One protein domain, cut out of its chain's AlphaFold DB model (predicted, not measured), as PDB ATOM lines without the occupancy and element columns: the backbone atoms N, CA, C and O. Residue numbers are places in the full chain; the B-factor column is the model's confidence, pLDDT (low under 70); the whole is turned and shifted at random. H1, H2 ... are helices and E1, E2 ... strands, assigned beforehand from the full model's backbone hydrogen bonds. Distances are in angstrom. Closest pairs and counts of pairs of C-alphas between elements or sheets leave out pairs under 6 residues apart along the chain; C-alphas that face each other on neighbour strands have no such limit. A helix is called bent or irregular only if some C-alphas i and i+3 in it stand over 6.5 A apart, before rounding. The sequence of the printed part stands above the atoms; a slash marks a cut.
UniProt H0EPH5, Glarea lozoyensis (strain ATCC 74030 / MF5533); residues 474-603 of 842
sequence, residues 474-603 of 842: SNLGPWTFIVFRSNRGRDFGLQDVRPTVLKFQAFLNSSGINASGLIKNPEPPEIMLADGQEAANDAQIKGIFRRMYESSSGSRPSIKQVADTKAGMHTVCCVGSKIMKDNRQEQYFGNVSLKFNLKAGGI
ATOM      1  N   SER A 474     170.336 134.983 104.076       95.75
ATOM      2  CA  SER A 474     169.189 134.180 103.657       95.75
ATOM      3  C   SER A 474     168.868 134.320 102.166       95.75
ATOM      4  O   SER A 474     169.249 135.290 101.506       95.75
ATOM      5  N   ASN A 475     168.084 133.377 101.643       95.25
ATOM      6  CA  ASN A 475     167.327 133.557 100.408       95.25
ATOM      7  C   ASN A 475     165.869 133.859 100.773       95.25
ATOM      8  O   ASN A 475     165.265 133.097 101.525       95.25
ATOM      9  N   LEU A 476     165.305 134.959 100.266       92.31
ATOM     10  CA  LEU A 476     163.907 135.320 100.535       92.31
ATOM     11  C   LEU A 476     162.901 134.505  99.712       92.31
ATOM     12  O   LEU A 476     161.730 134.458 100.081       92.31
ATOM     13  N   GLY A 477     163.332 133.889  98.606       89.88
ATOM     14  CA  GLY A 477     162.420 133.297  97.628       89.88
ATOM     15  C   GLY A 477     161.500 134.348  96.981       89.88
ATOM     16  O   GLY A 477     161.875 135.523  96.898       89.88
ATOM     17  N   PRO A 478     160.307 133.949  96.503       88.94
ATOM     18  CA  PRO A 478     159.292 134.875  96.008       88.94
ATOM     19  C   PRO A 478     158.745 135.765  97.136       88.94
ATOM     20  O   PRO A 478     158.226 135.266  98.133       88.94
ATOM     21  N   TRP A 479     158.820 137.088  96.976       91.50
ATOM     22  CA  TRP A 479     158.308 138.054  97.953       91.50
ATOM     23  C   TRP A 479     157.648 139.264  97.283       91.50
ATOM     24  O   TRP A 479     157.910 139.577  96.125       91.50
ATOM     25  N   THR A 480     156.779 139.962  98.013       91.06
ATOM     26  CA  THR A 480     156.114 141.189  97.546       91.06
ATOM     27  C   THR A 480     155.874 142.158  98.707       91.06
ATOM     28  O   THR A 480     156.203 141.859  99.859       91.06
ATOM     29  N   PHE A 481     155.306 143.327  98.418       90.06
ATOM     30  CA  PHE A 481     154.927 144.342  99.396       90.06
ATOM     31  C   PHE A 481     153.478 144.803  99.187       90.06
ATOM     32  O   PHE A 481     152.875 144.552  98.149       90.06
ATOM     33  N   ILE A 482     152.904 145.442 100.207       87.00
ATOM     34  CA  ILE A 482     151.535 145.977 100.195       87.00
ATOM     35  C   ILE A 482     151.595 147.393 100.762       87.00
ATOM     36  O   ILE A 482     152.214 147.611 101.809       87.00
ATOM     37  N   VAL A 483     150.958 148.345 100.083       87.31
ATOM     38  CA  VAL A 483     150.908 149.752 100.493       87.31
ATOM     39  C   VAL A 483     149.567 150.038 101.162       87.31
ATOM     40  O   VAL A 483     148.511 149.921 100.547       87.31
ATOM     41  N   PHE A 484     149.614 150.414 102.440       83.00
ATOM     42  CA  PHE A 484     148.445 150.822 103.219       83.00
ATOM     43  C   PHE A 484     148.452 152.349 103.350       83.00
ATOM     44  O   PHE A 484     149.245 152.903 104.115       83.00
ATOM     45  N   ARG A 485     147.577 153.014 102.596       80.88
ATOM     46  CA  ARG A 485     147.357 154.464 102.633       80.88
ATOM     47  C   ARG A 485     146.366 154.827 103.733       80.88
ATOM     48  O   ARG A 485     145.577 153.992 104.178       80.88
ATOM     49  N   SER A 486     146.412 156.072 104.189       69.12
ATOM     50  CA  SER A 486     145.491 156.600 105.197       69.12
ATOM     51  C   SER A 486     145.364 158.109 105.049       69.12
ATOM     52  O   SER A 486     146.347 158.804 104.806       69.12
ATOM     53  N   ASN A 487     144.167 158.623 105.310       67.38
ATOM     54  CA  ASN A 487     143.853 160.048 105.340       67.38
ATOM     55  C   ASN A 487     144.493 160.823 106.525       67.38
ATOM     56  O   ASN A 487     144.147 161.984 106.744       67.38
ATOM     57  N   ARG A 488     145.413 160.220 107.305       57.88
ATOM     58  CA  ARG A 488     146.158 160.892 108.389       57.88
ATOM     59  C   ARG A 488     147.640 161.094 108.070       57.88
ATOM     60  O   ARG A 488     148.438 160.161 108.138       57.88
ATOM     61  N   GLY A 489     148.034 162.356 107.915       60.41
ATOM     62  CA  GLY A 489     149.434 162.769 107.792       60.41
ATOM     63  C   GLY A 489     149.914 162.786 106.342       60.41
ATOM     64  O   GLY A 489     149.143 163.108 105.444       60.41
ATOM     65  N   ARG A 490     151.197 162.471 106.111       64.25
ATOM     66  CA  ARG A 490     151.702 162.271 104.745       64.25
ATOM     67  C   ARG A 490     151.280 160.897 104.243       64.25
ATOM     68  O   ARG A 490     151.785 159.885 104.730       64.25
ATOM     69  N   ASP A 491     150.365 160.921 103.287       73.81
ATOM     70  CA  ASP A 491     150.039 159.794 102.427       73.81
ATOM     71  C   ASP A 491     151.231 159.475 101.502       73.81
ATOM     72  O   ASP A 491     152.037 160.356 101.193       73.81
ATOM     73  N   PHE A 492     151.361 158.210 101.106       82.75
ATOM     74  CA  PHE A 492     152.402 157.713 100.206       82.75
ATOM     75  C   PHE A 492     151.799 156.581  99.368       82.75
ATOM     76  O   PHE A 492     151.480 155.516  99.904       82.75
ATOM     77  N   GLY A 493     151.632 156.815  98.070       87.00
ATOM     78  CA  GLY A 493     151.113 155.832  97.129       87.00
ATOM     79  C   GLY A 493     152.156 154.805  96.697       87.00
ATOM     80  O   GLY A 493     153.347 154.886  97.011       87.00
ATOM     81  N   LEU A 494     151.707 153.828  95.916       87.81
ATOM     82  CA  LEU A 494     152.536 152.771  95.355       87.81
ATOM     83  C   LEU A 494     153.705 153.319  94.531       87.81
ATOM     84  O   LEU A 494     154.817 152.808  94.653       87.81
ATOM     85  N   GLN A 495     153.478 154.377  93.748       89.12
ATOM     86  CA  GLN A 495     154.526 155.000  92.937       89.12
ATOM     87  C   GLN A 495     155.579 155.731  93.790       89.12
ATOM     88  O   GLN A 495     156.753 155.704  93.431       89.12
ATOM     89  N   ASP A 496     155.207 156.288  94.949       89.50
ATOM     90  CA  ASP A 496     156.165 156.883  95.897       89.50
ATOM     91  C   ASP A 496     157.010 155.800  96.584       89.50
ATOM     92  O   ASP A 496     158.227 155.913  96.730       89.50
ATOM     93  N   VAL A 497     156.356 154.717  97.020       90.94
ATOM     94  CA  VAL A 497     156.980 153.651  97.818       90.94
ATOM     95  C   VAL A 497     157.865 152.735  96.964       90.94
ATOM     96  O   VAL A 497     158.917 152.287  97.431       90.94
ATOM     97  N   ARG A 498     157.484 152.470  95.708       92.88
ATOM     98  CA  ARG A 498     158.164 151.551  94.777       92.88
ATOM     99  C   ARG A 498     159.668 151.841  94.599       92.88
ATOM    100  O   ARG A 498     160.446 150.909  94.817       92.88
ATOM    101  N   PRO A 499     160.130 153.073  94.297       94.12
ATOM    102  CA  PRO A 499     161.560 153.395  94.237       94.12
ATOM    103  C   PRO A 499     162.307 153.084  95.540       94.12
ATOM    104  O   PRO A 499     163.410 152.543  95.511       94.12
ATOM    105  N   THR A 500     161.697 153.359  96.696       94.81
ATOM    106  CA  THR A 500     162.297 153.079  98.011       94.81
ATOM    107  C   THR A 500     162.379 151.578  98.301       94.81
ATOM    108  O   THR A 500     163.366 151.124  98.880       94.81
ATOM    109  N   VAL A 501     161.405 150.779  97.850       94.44
ATOM    110  CA  VAL A 501     161.473 149.309  97.932       94.44
ATOM    111  C   VAL A 501     162.574 148.748  97.026       94.44
ATOM    112  O   VAL A 501     163.277 147.833  97.446       94.44
ATOM    113  N   LEU A 502     162.797 149.319  95.838       95.31
ATOM    114  CA  LEU A 502     163.903 148.917  94.956       95.31
ATOM    115  C   LEU A 502     165.278 149.297  95.541       95.31
ATOM    116  O   LEU A 502     166.184 148.463  95.550       95.31
ATOM    117  N   LYS A 503     165.421 150.495  96.133       95.69
ATOM    118  CA  LYS A 503     166.611 150.864  96.930       95.69
ATOM    119  C   LYS A 503     166.851 149.863  98.071       95.69
ATOM    120  O   LYS A 503     167.981 149.428  98.290       95.69
ATOM    121  N   PHE A 504     165.792 149.453  98.775       96.12
ATOM    122  CA  PHE A 504     165.887 148.460  99.846       96.12
ATOM    123  C   PHE A 504     166.243 147.056  99.325       96.12
ATOM    124  O   PHE A 504     167.059 146.378  99.941       96.12
ATOM    125  N   GLN A 505     165.721 146.631  98.168       96.75
ATOM    126  CA  GLN A 505     166.108 145.375  97.512       96.75
ATOM    127  C   GLN A 505     167.608 145.353  97.175       96.75
ATOM    128  O   GLN A 505     168.285 144.362  97.454       96.75
ATOM    129  N   ALA A 506     168.146 146.452  96.637       96.25
ATOM    130  CA  ALA A 506     169.579 146.586  96.380       96.25
ATOM    131  C   ALA A 506     170.405 146.500  97.679       96.25
ATOM    132  O   ALA A 506     171.414 145.797  97.716       96.25
ATOM    133  N   PHE A 507     169.940 147.134  98.762       95.25
ATOM    134  CA  PHE A 507     170.569 147.062 100.086       95.25
ATOM    135  C   PHE A 507     170.539 145.646 100.698       95.25
ATOM    136  O   PHE A 507     171.511 145.212 101.317       95.25
ATOM    137  N   LEU A 508     169.441 144.899 100.527       95.88
ATOM    138  CA  LEU A 508     169.345 143.496 100.952       95.88
ATOM    139  C   LEU A 508     170.404 142.642 100.237       95.88
ATOM    140  O   LEU A 508     171.182 141.954 100.902       95.88
ATOM    141  N   ASN A 509     170.486 142.769  98.906       95.31
ATOM    142  CA  ASN A 509     171.462 142.061  98.076       95.31
ATOM    143  C   ASN A 509     172.914 142.417  98.454       95.31
ATOM    144  O   ASN A 509     173.735 141.516  98.625       95.31
ATOM    145  N   SER A 510     173.241 143.700  98.654       93.31
ATOM    146  CA  SER A 510     174.599 144.114  99.050       93.31
ATOM    147  C   SER A 510     174.987 143.629 100.454       93.31
ATOM    148  O   SER A 510     176.143 143.260 100.670       93.31
ATOM    149  N   SER A 511     174.015 143.531 101.372       93.94
ATOM    150  CA  SER A 511     174.174 142.950 102.718       93.94
ATOM    151  C   SER A 511     174.347 141.420 102.721       93.94
ATOM    152  O   SER A 511     174.663 140.843 103.766       93.94
ATOM    153  N   GLY A 512     174.128 140.751 101.581       93.00
ATOM    154  CA  GLY A 512     174.246 139.299 101.414       93.00
ATOM    155  C   GLY A 512     172.935 138.504 101.489       93.00
ATOM    156  O   GLY A 512     172.993 137.280 101.444       93.00
ATOM    157  N   ILE A 513     171.767 139.149 101.590       96.06
ATOM    158  CA  ILE A 513     170.460 138.476 101.463       96.06
ATOM    159  C   ILE A 513     170.107 138.381  99.977       96.06
ATOM    160  O   ILE A 513     170.002 139.413  99.323       96.06
ATOM    161  N   ASN A 514     169.829 137.188  99.447       96.62
ATOM    162  CA  ASN A 514     169.254 137.076  98.106       96.62
ATOM    163  C   ASN A 514     167.784 137.530  98.135       96.62
ATOM    164  O   ASN A 514     166.900 136.802  98.589       96.62
ATOM    165  N   ALA A 515     167.538 138.742  97.633       96.44
ATOM    166  CA  ALA A 515     166.223 139.364  97.527       96.44
ATOM    167  C   ALA A 515     165.740 139.496  96.070       96.44
ATOM    168  O   ALA A 515     164.828 140.277  95.790       96.44
ATOM    169  N   SER A 516     166.341 138.763  95.126       94.12
ATOM    170  CA  SER A 516     166.044 138.876  93.686       94.12
ATOM    171  C   SER A 516     164.590 138.536  93.316       94.12
ATOM    172  O   SER A 516     164.035 139.185  92.432       94.12
ATOM    173  N   GLY A 517     163.941 137.618  94.044       91.06
ATOM    174  CA  GLY A 517     162.558 137.160  93.834       91.06
ATOM    175  C   GLY A 517     161.437 138.161  94.162       91.06
ATOM    176  O   GLY A 517     160.379 137.749  94.629       91.06
ATOM    177  N   LEU A 518     161.641 139.464  93.945       93.56
ATOM    178  CA  LEU A 518     160.585 140.469  94.088       93.56
ATOM    179  C   LEU A 518     159.541 140.301  92.974       93.56
ATOM    180  O   LEU A 518     159.815 140.576  91.803       93.56
ATOM    181  N   ILE A 519     158.333 139.892  93.353       86.62
ATOM    182  CA  ILE A 519     157.176 139.750  92.469       86.62
ATOM    183  C   ILE A 519     156.738 141.145  92.004       86.62
ATOM    184  O   ILE A 519     156.299 141.972  92.805       86.62
ATOM    185  N   LYS A 520     156.869 141.399  90.696       83.50
ATOM    186  CA  LYS A 520     156.448 142.652  90.040       83.50
ATOM    187  C   LYS A 520     155.047 142.569  89.425       83.50
ATOM    188  O   LYS A 520     154.373 143.590  89.355       83.50
ATOM    189  N   ASN A 521     154.650 141.366  88.998       76.44
ATOM    190  CA  ASN A 521     153.392 141.058  88.317       76.44
ATOM    191  C   ASN A 521     152.677 139.911  89.069       76.44
ATOM    192  O   ASN A 521     153.336 138.900  89.328       76.44
ATOM    193  N   PRO A 522     151.373 140.015  89.396       78.69
ATOM    194  CA  PRO A 522     150.539 141.217  89.289       78.69
ATOM    195  C   PRO A 522     151.084 142.372  90.144       78.69
ATOM    196  O   PRO A 522     151.947 142.169  90.999       78.69
ATOM    197  N   GLU A 523     150.608 143.588  89.880       81.31
ATOM    198  CA  GLU A 523     151.132 144.790  90.529       81.31
ATOM    199  C   GLU A 523     150.951 144.738  92.072       81.31
ATOM    200  O   GLU A 523     149.882 144.332  92.542       81.31
ATOM    201  N   PRO A 524     151.965 145.122  92.884       86.00
ATOM    202  CA  PRO A 524     151.883 145.095  94.348       86.00
ATOM    203  C   PRO A 524     150.665 145.869  94.901       86.00
ATOM    204  O   PRO A 524     150.517 147.046  94.574       86.00
ATOM    205  N   PRO A 525     149.802 145.268  95.749       82.69
ATOM    206  CA  PRO A 525     148.530 145.884  96.128       82.69
ATOM    207  C   PRO A 525     148.651 147.208  96.898       82.69
ATOM    208  O   PRO A 525     149.372 147.304  97.896       82.69
ATOM    209  N   GLU A 526     147.840 148.189  96.501       85.06
ATOM    210  CA  GLU A 526     147.563 149.415  97.257       85.06
ATOM    211  C   GLU A 526     146.165 149.346  97.903       85.06
ATOM    212  O   GLU A 526     145.221 148.811  97.321       85.06
ATOM    213  N   ILE A 527     146.031 149.861  99.130       81.44
ATOM    214  CA  ILE A 527     144.787 149.848  99.909       81.44
ATOM    215  C   ILE A 527     144.618 151.201 100.606       81.44
ATOM    216  O   ILE A 527     145.463 151.581 101.416       81.44
ATOM    217  N   MET A 528     143.508 151.898 100.354       80.25
ATOM    218  CA  MET A 528     143.128 153.099 101.105       80.25
ATOM    219  C   MET A 528     142.338 152.717 102.362       80.25
ATOM    220  O   MET A 528     141.238 152.181 102.258       80.25
ATOM    221  N   LEU A 529     142.889 153.002 103.545       76.56
ATOM    222  CA  LEU A 529     142.227 152.754 104.827       76.56
ATOM    223  C   LEU A 529     141.481 154.011 105.295       76.56
ATOM    224  O   LEU A 529     142.097 155.052 105.532       76.56
ATOM    225  N   ALA A 530     140.164 153.897 105.469       72.00
ATOM    226  CA  ALA A 530     139.296 154.993 105.890       72.00
ATOM    227  C   ALA A 530     139.214 155.106 107.421       72.00
ATOM    228  O   ALA A 530     138.950 154.127 108.129       72.00
ATOM    229  N   ASP A 531     139.418 156.311 107.950       59.81
ATOM    230  CA  ASP A 531     139.273 156.601 109.377       59.81
ATOM    231  C   ASP A 531     137.881 156.267 109.935       59.81
ATOM    232  O   ASP A 531     136.862 156.552 109.312       59.81
ATOM    233  N   GLY A 532     137.832 155.683 111.138       59.84
ATOM    234  CA  GLY A 532     136.575 155.310 111.805       59.84
ATOM    235  C   GLY A 532     135.797 154.175 111.125       59.84
ATOM    236  O   GLY A 532     134.702 153.831 111.566       59.84
ATOM    237  N   GLN A 533     136.348 153.582 110.061       71.06
ATOM    238  CA  GLN A 533     135.811 152.399 109.393       71.06
ATOM    239  C   GLN A 533     136.700 151.175 109.638       71.06
ATOM    240  O   GLN A 533     136.935 150.365 108.736       71.06
ATOM    241  N   GLU A 534     137.189 151.000 110.872       65.69
ATOM    242  CA  GLU A 534     138.101 149.914 111.238       65.69
ATOM    243  C   GLU A 534     137.577 148.555 110.766       65.69
ATOM    244  O   GLU A 534     138.349 147.777 110.226       65.69
ATOM    245  N   ALA A 535     136.270 148.293 110.876       66.06
ATOM    246  CA  ALA A 535     135.645 147.035 110.467       66.06
ATOM    247  C   ALA A 535     135.586 146.788 108.941       66.06
ATOM    248  O   ALA A 535     135.456 145.623 108.541       66.06
ATOM    249  N   ALA A 536     135.667 147.836 108.113       70.06
ATOM    250  CA  ALA A 536     135.718 147.750 106.650       70.06
ATOM    251  C   ALA A 536     137.168 147.626 106.159       70.06
ATOM    252  O   ALA A 536     137.480 146.718 105.387       70.06
ATOM    253  N   ASN A 537     138.071 148.437 106.722       70.69
ATOM    254  CA  ASN A 537     139.523 148.315 106.563       70.69
ATOM    255  C   ASN A 537     139.979 146.872 106.849       70.69
ATOM    256  O   ASN A 537     140.596 146.214 106.012       70.69
ATOM    257  N   ASP A 538     139.570 146.326 108.000       67.25
ATOM    258  CA  ASP A 538     139.856 144.946 108.404       67.25
ATOM    259  C   ASP A 538     139.315 143.900 107.410       67.25
ATOM    260  O   ASP A 538     139.788 142.766 107.415       67.25
ATOM    261  N   ALA A 539     138.283 144.216 106.622       68.69
ATOM    262  CA  ALA A 539     137.694 143.306 105.640       68.69
ATOM    263  C   ALA A 539     138.447 143.346 104.301       68.69
ATOM    264  O   ALA A 539     138.767 142.284 103.769       68.69
ATOM    265  N   GLN A 540     138.808 144.536 103.806       70.69
ATOM    266  CA  GLN A 540     139.653 144.703 102.613       70.69
ATOM    267  C   GLN A 540     141.009 144.005 102.787       70.69
ATOM    268  O   GLN A 540     141.414 143.195 101.951       70.69
ATOM    269  N   ILE A 541     141.663 144.251 103.928       68.62
ATOM    270  CA  ILE A 541     142.938 143.632 104.310       68.62
ATOM    271  C   ILE A 541     142.829 142.099 104.273       68.62
ATOM    272  O   ILE A 541     143.659 141.427 103.662       68.62
ATOM    273  N   LYS A 542     141.779 141.530 104.880       66.44
ATOM    274  CA  LYS A 542     141.544 140.076 104.867       66.44
ATOM    275  C   LYS A 542     141.220 139.545 103.484       66.44
ATOM    276  O   LYS A 542     141.634 138.434 103.192       66.44
ATOM    277  N   GLY A 543     140.520 140.300 102.639       66.56
ATOM    278  CA  GLY A 543     140.273 139.916 101.249       66.56
ATOM    279  C   GLY A 543     141.575 139.708 100.475       66.56
ATOM    280  O   GLY A 543     141.700 138.736  99.740       66.56
ATOM    281  N   ILE A 544     142.576 140.561 100.706       68.06
ATOM    282  CA  ILE A 544     143.894 140.458 100.067       68.06
ATOM    283  C   ILE A 544     144.711 139.285 100.624       68.06
ATOM    284  O   ILE A 544     145.195 138.472  99.842       68.06
ATOM    285  N   PHE A 545     144.800 139.114 101.949       65.88
ATOM    286  CA  PHE A 545     145.485 137.941 102.520       65.88
ATOM    287  C   PHE A 545     144.761 136.612 102.253       65.88
ATOM    288  O   PHE A 545     145.417 135.581 102.168       65.88
ATOM    289  N   ARG A 546     143.434 136.627 102.076       63.28
ATOM    290  CA  ARG A 546     142.654 135.456 101.659       63.28
ATOM    291  C   ARG A 546     142.976 135.074 100.215       63.28
ATOM    292  O   ARG A 546     143.363 133.935  99.994       63.28
ATOM    293  N   ARG A 547     142.917 136.017  99.263       64.50
ATOM    294  CA  ARG A 547     143.263 135.766  97.847       64.50
ATOM    295  C   ARG A 547     144.699 135.268  97.629       64.50
ATOM    296  O   ARG A 547     144.979 134.704  96.582       64.50
ATOM    297  N   MET A 548     145.596 135.455  98.600       59.62
ATOM    298  CA  MET A 548     146.955 134.894  98.591       59.62
ATOM    299  C   MET A 548     147.073 133.493  99.233       59.62
ATOM    300  O   MET A 548     148.190 132.993  99.330       59.62
ATOM    301  N   TYR A 549     145.984 132.876  99.718       52.47
ATOM    302  CA  TYR A 549     146.071 131.657 100.542       52.47
ATOM    303  C   TYR A 549     144.908 130.638 100.457       52.47
ATOM    304  O   TYR A 549     145.113 129.510 100.885       52.47
ATOM    305  N   GLU A 550     143.708 131.009  99.983       49.12
ATOM    306  CA  GLU A 550     142.427 130.268 100.155       49.12
ATOM    307  C   GLU A 550     142.543 128.752 100.434       49.12
ATOM    308  O   GLU A 550     142.877 127.947  99.572       49.12
ATOM    309  N   SER A 551     142.213 128.308 101.651       41.16
ATOM    310  CA  SER A 551     140.801 128.064 101.975       41.16
ATOM    311  C   SER A 551     140.420 128.264 103.459       41.16
ATOM    312  O   SER A 551     141.232 128.622 104.312       41.16
ATOM    313  N   SER A 552     139.155 127.940 103.760       36.97
ATOM    314  CA  SER A 552     138.568 127.728 105.096       36.97
ATOM    315  C   SER A 552     138.166 128.968 105.918       36.97
ATOM    316  O   SER A 552     138.657 130.085 105.759       36.97
ATOM    317  N   SER A 553     137.153 128.762 106.762       41.34
ATOM    318  CA  SER A 553     136.228 129.781 107.272       41.34
ATOM    319  C   SER A 553     136.567 130.338 108.669       41.34
ATOM    320  O   SER A 553     137.364 129.778 109.421       41.34
ATOM    321  N   GLY A 554     135.893 131.436 109.045       38.03
ATOM    322  CA  GLY A 554     135.669 131.808 110.451       38.03
ATOM    323  C   GLY A 554     136.454 133.007 111.015       38.03
ATOM    324  O   GLY A 554     137.678 133.006 111.103       38.03
ATOM    325  N   SER A 555     135.703 133.980 111.554       38.47
ATOM    326  CA  SER A 555     136.175 135.104 112.391       38.47
ATOM    327  C   SER A 555     137.102 136.146 111.721       38.47
ATOM    328  O   SER A 555     137.405 136.081 110.532       38.47
ATOM    329  N   ARG A 556     137.462 137.201 112.471       49.88
ATOM    330  CA  ARG A 556     138.132 138.432 111.997       49.88
ATOM    331  C   ARG A 556     139.540 138.591 112.623       49.88
ATOM    332  O   ARG A 556     139.619 139.092 113.740       49.88
ATOM    333  N   PRO A 557     140.634 138.220 111.923       43.72
ATOM    334  CA  PRO A 557     142.014 138.319 112.425       43.72
ATOM    335  C   PRO A 557     142.776 139.555 111.895       43.72
ATOM    336  O   PRO A 557     142.550 139.974 110.764       43.72
ATOM    337  N   SER A 558     143.725 140.116 112.653       57.75
ATOM    338  CA  SER A 558     144.606 141.194 112.147       57.75
ATOM    339  C   SER A 558     145.600 140.690 111.082       57.75
ATOM    340  O   SER A 558     145.784 139.481 110.951       57.75
ATOM    341  N   ILE A 559     146.306 141.591 110.371       64.50
ATOM    342  CA  ILE A 559     147.363 141.244 109.380       64.50
ATOM    343  C   ILE A 559     148.285 140.132 109.899       64.50
ATOM    344  O   ILE A 559     148.500 139.127 109.226       64.50
ATOM    345  N   LYS A 560     148.801 140.306 111.122       71.88
ATOM    346  CA  LYS A 560     149.699 139.346 111.772       71.88
ATOM    347  C   LYS A 560     149.010 138.027 112.078       71.88
ATOM    348  O   LYS A 560     149.586 136.977 111.859       71.88
ATOM    349  N   GLN A 561     147.762 138.064 112.526       68.12
ATOM    350  CA  GLN A 561     147.032 136.847 112.852       68.12
ATOM    351  C   GLN A 561     146.659 136.033 111.597       68.12
ATOM    352  O   GLN A 561     146.708 134.810 111.646       68.12
ATOM    353  N   VAL A 562     146.352 136.665 110.454       67.75
ATOM    354  CA  VAL A 562     146.175 135.916 109.193       67.75
ATOM    355  C   VAL A 562     147.517 135.360 108.711       67.75
ATOM    356  O   VAL A 562     147.640 134.157 108.488       67.75
ATOM    357  N   ALA A 563     148.537 136.212 108.589       74.25
ATOM    358  CA  ALA A 563     149.826 135.820 108.030       74.25
ATOM    359  C   ALA A 563     150.561 134.787 108.901       74.25
ATOM    360  O   ALA A 563     150.909 133.714 108.416       74.25
ATOM    361  N   ASP A 564     150.745 135.079 110.191       80.62
ATOM    362  CA  ASP A 564     151.579 134.287 111.095       80.62
ATOM    363  C   ASP A 564     150.843 133.050 111.680       80.62
ATOM    364  O   ASP A 564     151.517 132.155 112.180       80.62
ATOM    365  N   THR A 565     149.496 132.954 111.633       72.88
ATOM    366  CA  THR A 565     148.746 131.792 112.195       72.88
ATOM    367  C   THR A 565     147.780 131.079 111.244       72.88
ATOM    368  O   THR A 565     147.149 130.106 111.663       72.88
ATOM    369  N   LYS A 566     147.589 131.554 110.006       69.69
ATOM    370  CA  LYS A 566     146.778 130.853 108.992       69.69
ATOM    371  C   LYS A 566     147.552 130.597 107.709       69.69
ATOM    372  O   LYS A 566     147.559 129.461 107.265       69.69
ATOM    373  N   ALA A 567     148.227 131.610 107.168       68.06
ATOM    374  CA  ALA A 567     148.913 131.502 105.881       68.06
ATOM    375  C   ALA A 567     150.391 131.060 105.967       68.06
ATOM    376  O   ALA A 567     151.016 130.804 104.944       68.06
ATOM    377  N   GLY A 568     150.990 131.033 107.165       77.12
ATOM    378  CA  GLY A 568     152.421 130.742 107.360       77.12
ATOM    379  C   GLY A 568     153.380 131.815 106.808       77.12
ATOM    380  O   GLY A 568     154.595 131.627 106.811       77.12
ATOM    381  N   MET A 569     152.861 132.953 106.339       81.25
ATOM    382  CA  MET A 569     153.609 133.952 105.574       81.25
ATOM    383  C   MET A 569     154.440 134.879 106.469       81.25
ATOM    384  O   MET A 569     153.919 135.618 107.307       81.25
ATOM    385  N   HIS A 570     155.751 134.934 106.237       86.75
ATOM    386  CA  HIS A 570     156.640 135.830 106.973       86.75
ATOM    387  C   HIS A 570     156.450 137.301 106.591       86.75
ATOM    388  O   HIS A 570     157.003 137.794 105.615       86.75
ATOM    389  N   THR A 571     155.740 138.053 107.435       88.62
ATOM    390  CA  THR A 571     155.508 139.491 107.210       88.62
ATOM    391  C   THR A 571     156.456 140.392 108.015       88.62
ATOM    392  O   THR A 571     156.687 140.177 109.213       88.62
ATOM    393  N   VAL A 572     156.945 141.470 107.392       90.50
ATOM    394  CA  VAL A 572     157.653 142.596 108.033       90.50
ATOM    395  C   VAL A 572     156.879 143.879 107.725       90.50
ATOM    396  O   VAL A 572     156.488 144.104 106.588       90.50
ATOM    397  N   CYS A 573     156.616 144.702 108.741       88.88
ATOM    398  CA  CYS A 573     155.789 145.904 108.604       88.88
ATOM    399  C   CYS A 573     156.652 147.150 108.816       88.88
ATOM    400  O   CYS A 573     157.287 147.281 109.865       88.88
ATOM    401  N   CYS A 574     156.652 148.058 107.842       87.50
ATOM    402  CA  CYS A 574     157.341 149.345 107.914       87.50
ATOM    403  C   CYS A 574     156.320 150.483 108.050       87.50
ATOM    404  O   CYS A 574     155.186 150.364 107.598       87.50
ATOM    405  N   VAL A 575     156.722 151.590 108.676       85.12
ATOM    406  CA  VAL A 575     155.901 152.810 108.752       85.12
ATOM    407  C   VAL A 575     156.349 153.732 107.623       85.12
ATOM    408  O   VAL A 575     157.539 154.046 107.566       85.12
ATOM    409  N   GLY A 576     155.425 154.176 106.762       82.44
ATOM    410  CA  GLY A 576     155.727 154.995 105.574       82.44
ATOM    411  C   GLY A 576     156.655 156.172 105.884       82.44
ATOM    412  O   GLY A 576     157.775 156.232 105.389       82.44
ATOM    413  N   SER A 577     156.276 157.011 106.850       82.81
ATOM    414  CA  SER A 577     157.063 158.169 107.311       82.81
ATOM    415  C   SER A 577     158.417 157.854 107.980       82.81
ATOM    416  O   SER A 577     159.151 158.782 108.325       82.81
ATOM    417  N   LYS A 578     158.767 156.572 108.178       85.69
ATOM    418  CA  LYS A 578     160.098 156.128 108.634       85.69
ATOM    419  C   LYS A 578     160.947 155.538 107.504       85.69
ATOM    420  O   LYS A 578     162.144 155.791 107.493       85.69
ATOM    421  N   ILE A 579     160.351 154.777 106.579       87.56
ATOM    422  CA  ILE A 579     161.074 154.190 105.435       87.56
ATOM    423  C   ILE A 579     161.311 155.220 104.315       87.56
ATOM    424  O   ILE A 579     162.400 155.272 103.748       87.56
ATOM    425  N   MET A 580     160.346 156.116 104.087       88.25
ATOM    426  CA  MET A 580     160.393 157.224 103.119       88.25
ATOM    427  C   MET A 580     161.181 158.448 103.629       88.25
ATOM    428  O   MET A 580     160.873 159.581 103.270       88.25
ATOM    429  N   LYS A 581     162.153 158.255 104.531       86.69
ATOM    430  CA  LYS A 581     162.986 159.338 105.070       86.69
ATOM    431  C   LYS A 581     164.433 159.154 104.625       86.69
ATOM    432  O   LYS A 581     165.138 158.327 105.194       86.69
ATOM    433  N   ASP A 582     164.880 159.975 103.679       84.31
ATOM    434  CA  ASP A 582     166.217 159.881 103.069       84.31
ATOM    435  C   ASP A 582     167.351 160.068 104.091       84.31
ATOM    436  O   ASP A 582     168.324 159.314 104.119       84.31
ATOM    437  N   ASN A 583     167.207 161.035 105.006       81.62
ATOM    438  CA  ASN A 583     168.199 161.288 106.051       81.62
ATOM    439  C   ASN A 583     168.284 160.096 107.031       81.62
ATOM    440  O   ASN A 583     167.401 159.912 107.879       81.62
ATOM    441  N   ARG A 584     169.393 159.343 106.918       79.69
ATOM    442  CA  ARG A 584     169.699 158.047 107.562       79.69
ATOM    443  C   ARG A 584     168.858 156.858 107.060       79.69
ATOM    444  O   ARG A 584     168.673 155.896 107.808       79.69
ATOM    445  N   GLN A 585     168.406 156.882 105.801       88.69
ATOM    446  CA  GLN A 585     167.650 155.779 105.186       88.69
ATOM    447  C   GLN A 585     168.397 154.436 105.251       88.69
ATOM    448  O   GLN A 585     167.812 153.438 105.659       88.69
ATOM    449  N   GLU A 586     169.703 154.406 104.970       88.56
ATOM    450  CA  GLU A 586     170.528 153.185 105.045       88.56
ATOM    451  C   GLU A 586     170.565 152.566 106.450       88.56
ATOM    452  O   GLU A 586     170.480 151.351 106.609       88.56
ATOM    453  N   GLN A 587     170.610 153.392 107.501       90.25
ATOM    454  CA  GLN A 587     170.551 152.907 108.880       90.25
ATOM    455  C   GLN A 587     169.165 152.329 109.215       90.25
ATOM    456  O   GLN A 587     169.069 151.392 110.013       90.25
ATOM    457  N   TYR A 588     168.092 152.848 108.607       92.50
ATOM    458  CA  TYR A 588     166.767 152.232 108.687       92.50
ATOM    459  C   TYR A 588     166.726 150.908 107.909       92.50
ATOM    460  O   TYR A 588     166.253 149.912 108.453       92.50
ATOM    461  N   PHE A 589     167.289 150.860 106.698       94.75
ATOM    462  CA  PHE A 589     167.402 149.639 105.898       94.75
ATOM    463  C   PHE A 589     168.182 148.541 106.631       94.75
ATOM    464  O   PHE A 589     167.660 147.437 106.743       94.75
ATOM    465  N   GLY A 590     169.334 148.838 107.243       93.75
ATOM    466  CA  GLY A 590     170.072 147.895 108.098       93.75
ATOM    467  C   GLY A 590     169.239 147.372 109.276       93.75
ATOM    468  O   GLY A 590     169.167 146.170 109.530       93.75
ATOM    469  N   ASN A 591     168.509 148.265 109.950       94.50
ATOM    470  CA  ASN A 591     167.620 147.893 111.056       94.50
ATOM    471  C   ASN A 591     166.426 147.019 110.623       94.50
ATOM    472  O   ASN A 591     165.863 146.298 111.452       94.50
ATOM    473  N   VAL A 592     166.024 147.072 109.348       95.12
ATOM    474  CA  VAL A 592     164.960 146.233 108.776       95.12
ATOM    475  C   VAL A 592     165.524 144.941 108.170       95.12
ATOM    476  O   VAL A 592     164.928 143.884 108.378       95.12
ATOM    477  N   SER A 593     166.682 144.967 107.503       96.19
ATOM    478  CA  SER A 593     167.315 143.788 106.892       96.19
ATOM    479  C   SER A 593     167.709 142.738 107.934       96.19
ATOM    480  O   SER A 593     167.439 141.556 107.722       96.19
ATOM    481  N   LEU A 594     168.172 143.163 109.121       96.56
ATOM    482  CA  LEU A 594     168.346 142.316 110.317       96.56
ATOM    483  C   LEU A 594     167.101 141.463 110.646       96.56
ATOM    484  O   LEU A 594     167.222 140.402 111.256       96.56
ATOM    485  N   LYS A 595     165.896 141.926 110.281       95.94
ATOM    486  CA  LYS A 595     164.614 141.241 110.528       95.94
ATOM    487  C   LYS A 595     164.189 140.346 109.366       95.94
ATOM    488  O   LYS A 595     163.510 139.352 109.612       95.94
ATOM    489  N   PHE A 596     164.558 140.701 108.134       95.88
ATOM    490  CA  PHE A 596     164.348 139.869 106.945       95.88
ATOM    491  C   PHE A 596     165.242 138.628 106.988       95.88
ATOM    492  O   PHE A 596     164.733 137.519 106.845       95.88
ATOM    493  N   ASN A 597     166.537 138.804 107.270       97.44
ATOM    494  CA  ASN A 597     167.511 137.713 107.315       97.44
ATOM    495  C   ASN A 597     167.088 136.618 108.308       97.44
ATOM    496  O   ASN A 597     166.885 135.474 107.909       97.44
ATOM    497  N   LEU A 598     166.835 136.996 109.570       96.81
ATOM    498  CA  LEU A 598     166.382 136.072 110.618       96.81
ATOM    499  C   LEU A 598     165.059 135.377 110.274       96.81
ATOM    500  O   LEU A 598     164.910 134.192 110.555       96.81
ATOM    501  N   LYS A 599     164.094 136.089 109.671       94.81
ATOM    502  CA  LYS A 599     162.815 135.484 109.265       94.81
ATOM    503  C   LYS A 599     162.997 134.436 108.172       94.81
ATOM    504  O   LYS A 599     162.326 133.421 108.222       94.81
ATOM    505  N   ALA A 600     163.912 134.645 107.232       93.75
ATOM    506  CA  ALA A 600     164.231 133.679 106.181       93.75
ATOM    507  C   ALA A 600     165.377 132.714 106.574       93.75
ATOM    508  O   ALA A 600     166.138 132.267 105.720       93.75
ATOM    509  N   GLY A 601     165.530 132.405 107.868       93.50
ATOM    510  CA  GLY A 601     166.467 131.387 108.371       93.50
ATOM    511  C   GLY A 601     167.948 131.789 108.423       93.50
ATOM    512  O   GLY A 601     168.769 131.002 108.886       93.50
ATOM    513  N   GLY A 602     168.308 133.000 107.994       96.50
ATOM    514  CA  GLY A 602     169.682 133.503 108.033       96.50
ATOM    515  C   GLY A 602     170.192 133.782 109.452       96.50
ATOM    516  O   GLY A 602     169.422 133.877 110.407       96.50
ATOM    517  N   ILE A 603     171.510 133.951 109.581       97.06
ATOM    518  CA  ILE A 603     172.212 134.305 110.821       97.06
ATOM    519  C   ILE A 603     172.839 135.680 110.620       97.06
ATOM    520  O   ILE A 603     173.645 135.878 109.710       97.06
TER     521      ILE A 603
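Overview. This is residues 474 to 603 of the 842 residues of a protein of Glarea lozoyensis (strain ATCC 74030 / MF5533) (UniProt H0EPH5). Two groups of helices make the two sides of the domain, H1 with H5 and the short H4 on one side and H2 with H3 on the other, and a small ribbon of two parallel strands, E1 and E2, lies between H1 and H2. H1 and H5 pack at a steep angle, while H2 and H3 are more nearly aligned. The printed part has 130 residues with five named helices and two named strands, in the order E1, H1, E2, H2, H3, H4, H5, and its class is mostly helix. It is compact, with a radius of gyration of the C-alphas of 15.3 A and spans of 41 by 33 by 25 A.

Along the chain. E1 is residues 483 to 486, 9.9 A long, with C-alpha 483 at (150.908, 149.752, 100.493). H1, residues 494 to 510, is 24.0 A long and only just irregular: C-alphas 496 and 499 are 6.6 A apart. E2 is residues 526 to 529, 9.8 A. H2 is residues 534 to 547, 20.2 A, with C-alpha 534 at (138.101, 149.914, 111.238). H3 is residues 559 to 567, 10.5 A, and H4 is residues 576 to 579, 5.4 A. H5, residues 585 to 599, is 21.3 A long and ends with C-alpha 599 at (162.815, 135.484, 109.265).

Arrangement. E1 and E2 are parallel neighbours at 26 degrees, with N 485 and O 527 2.8 A apart and N 527 and O 483 2.9 A apart, both within hydrogen-bond range. With H1 between them they form a strand-helix-strand unit, two parallel neighbour strands with a helix between them along the chain. The closest C-alphas of E1 and H1 are those of Val 483 and Leu 494, 6.2 A apart. The closest of E2 and H2 are those of Leu 529 and Asn 537, 5.5 A apart. H2, with residues 541 to 545 alone, touches H3, closest at the C-alphas of Phe 545 and Val 562, 7.0 A apart; they run the same way at a shallow tilt of 32 degrees, only just short of steep. H1, with residues 504 to 508 alone, touches H5, closest at the C-alphas of Leu 508 and Ser 593, 6.3 A apart; they run the same way at a steep tilt of 69.5 degrees, only just short of about perpendicular. H4 and H5 touch only at the corner, closest at the C-alphas of Ile 579 and Gln 585, 6.8 A apart. H2 and H5 are apart. O i to N i+4 pairs are within hydrogen-bond range in 11 of 13 for H1, 9 of 10 for H2, 4 of 5 for H3 and 9 of 11 for H5; H4 is too short for such a pair, and its 1 O i to N i+3 pair is within range.

Size, cuts and confidence. The C-alphas farthest apart are those of Ser 553 and Asn 583, 44.9 A, while the first and last printed C-alphas are 7.8 A apart. The printed part has no cut. The links from H1 to E2, 15 residues, and from H2 to H3, 11 residues, are long. The mean pLDDT of the printed part is 80.5, and 34 residues are under 70, among them residues 486 to 490 and 541 to 559.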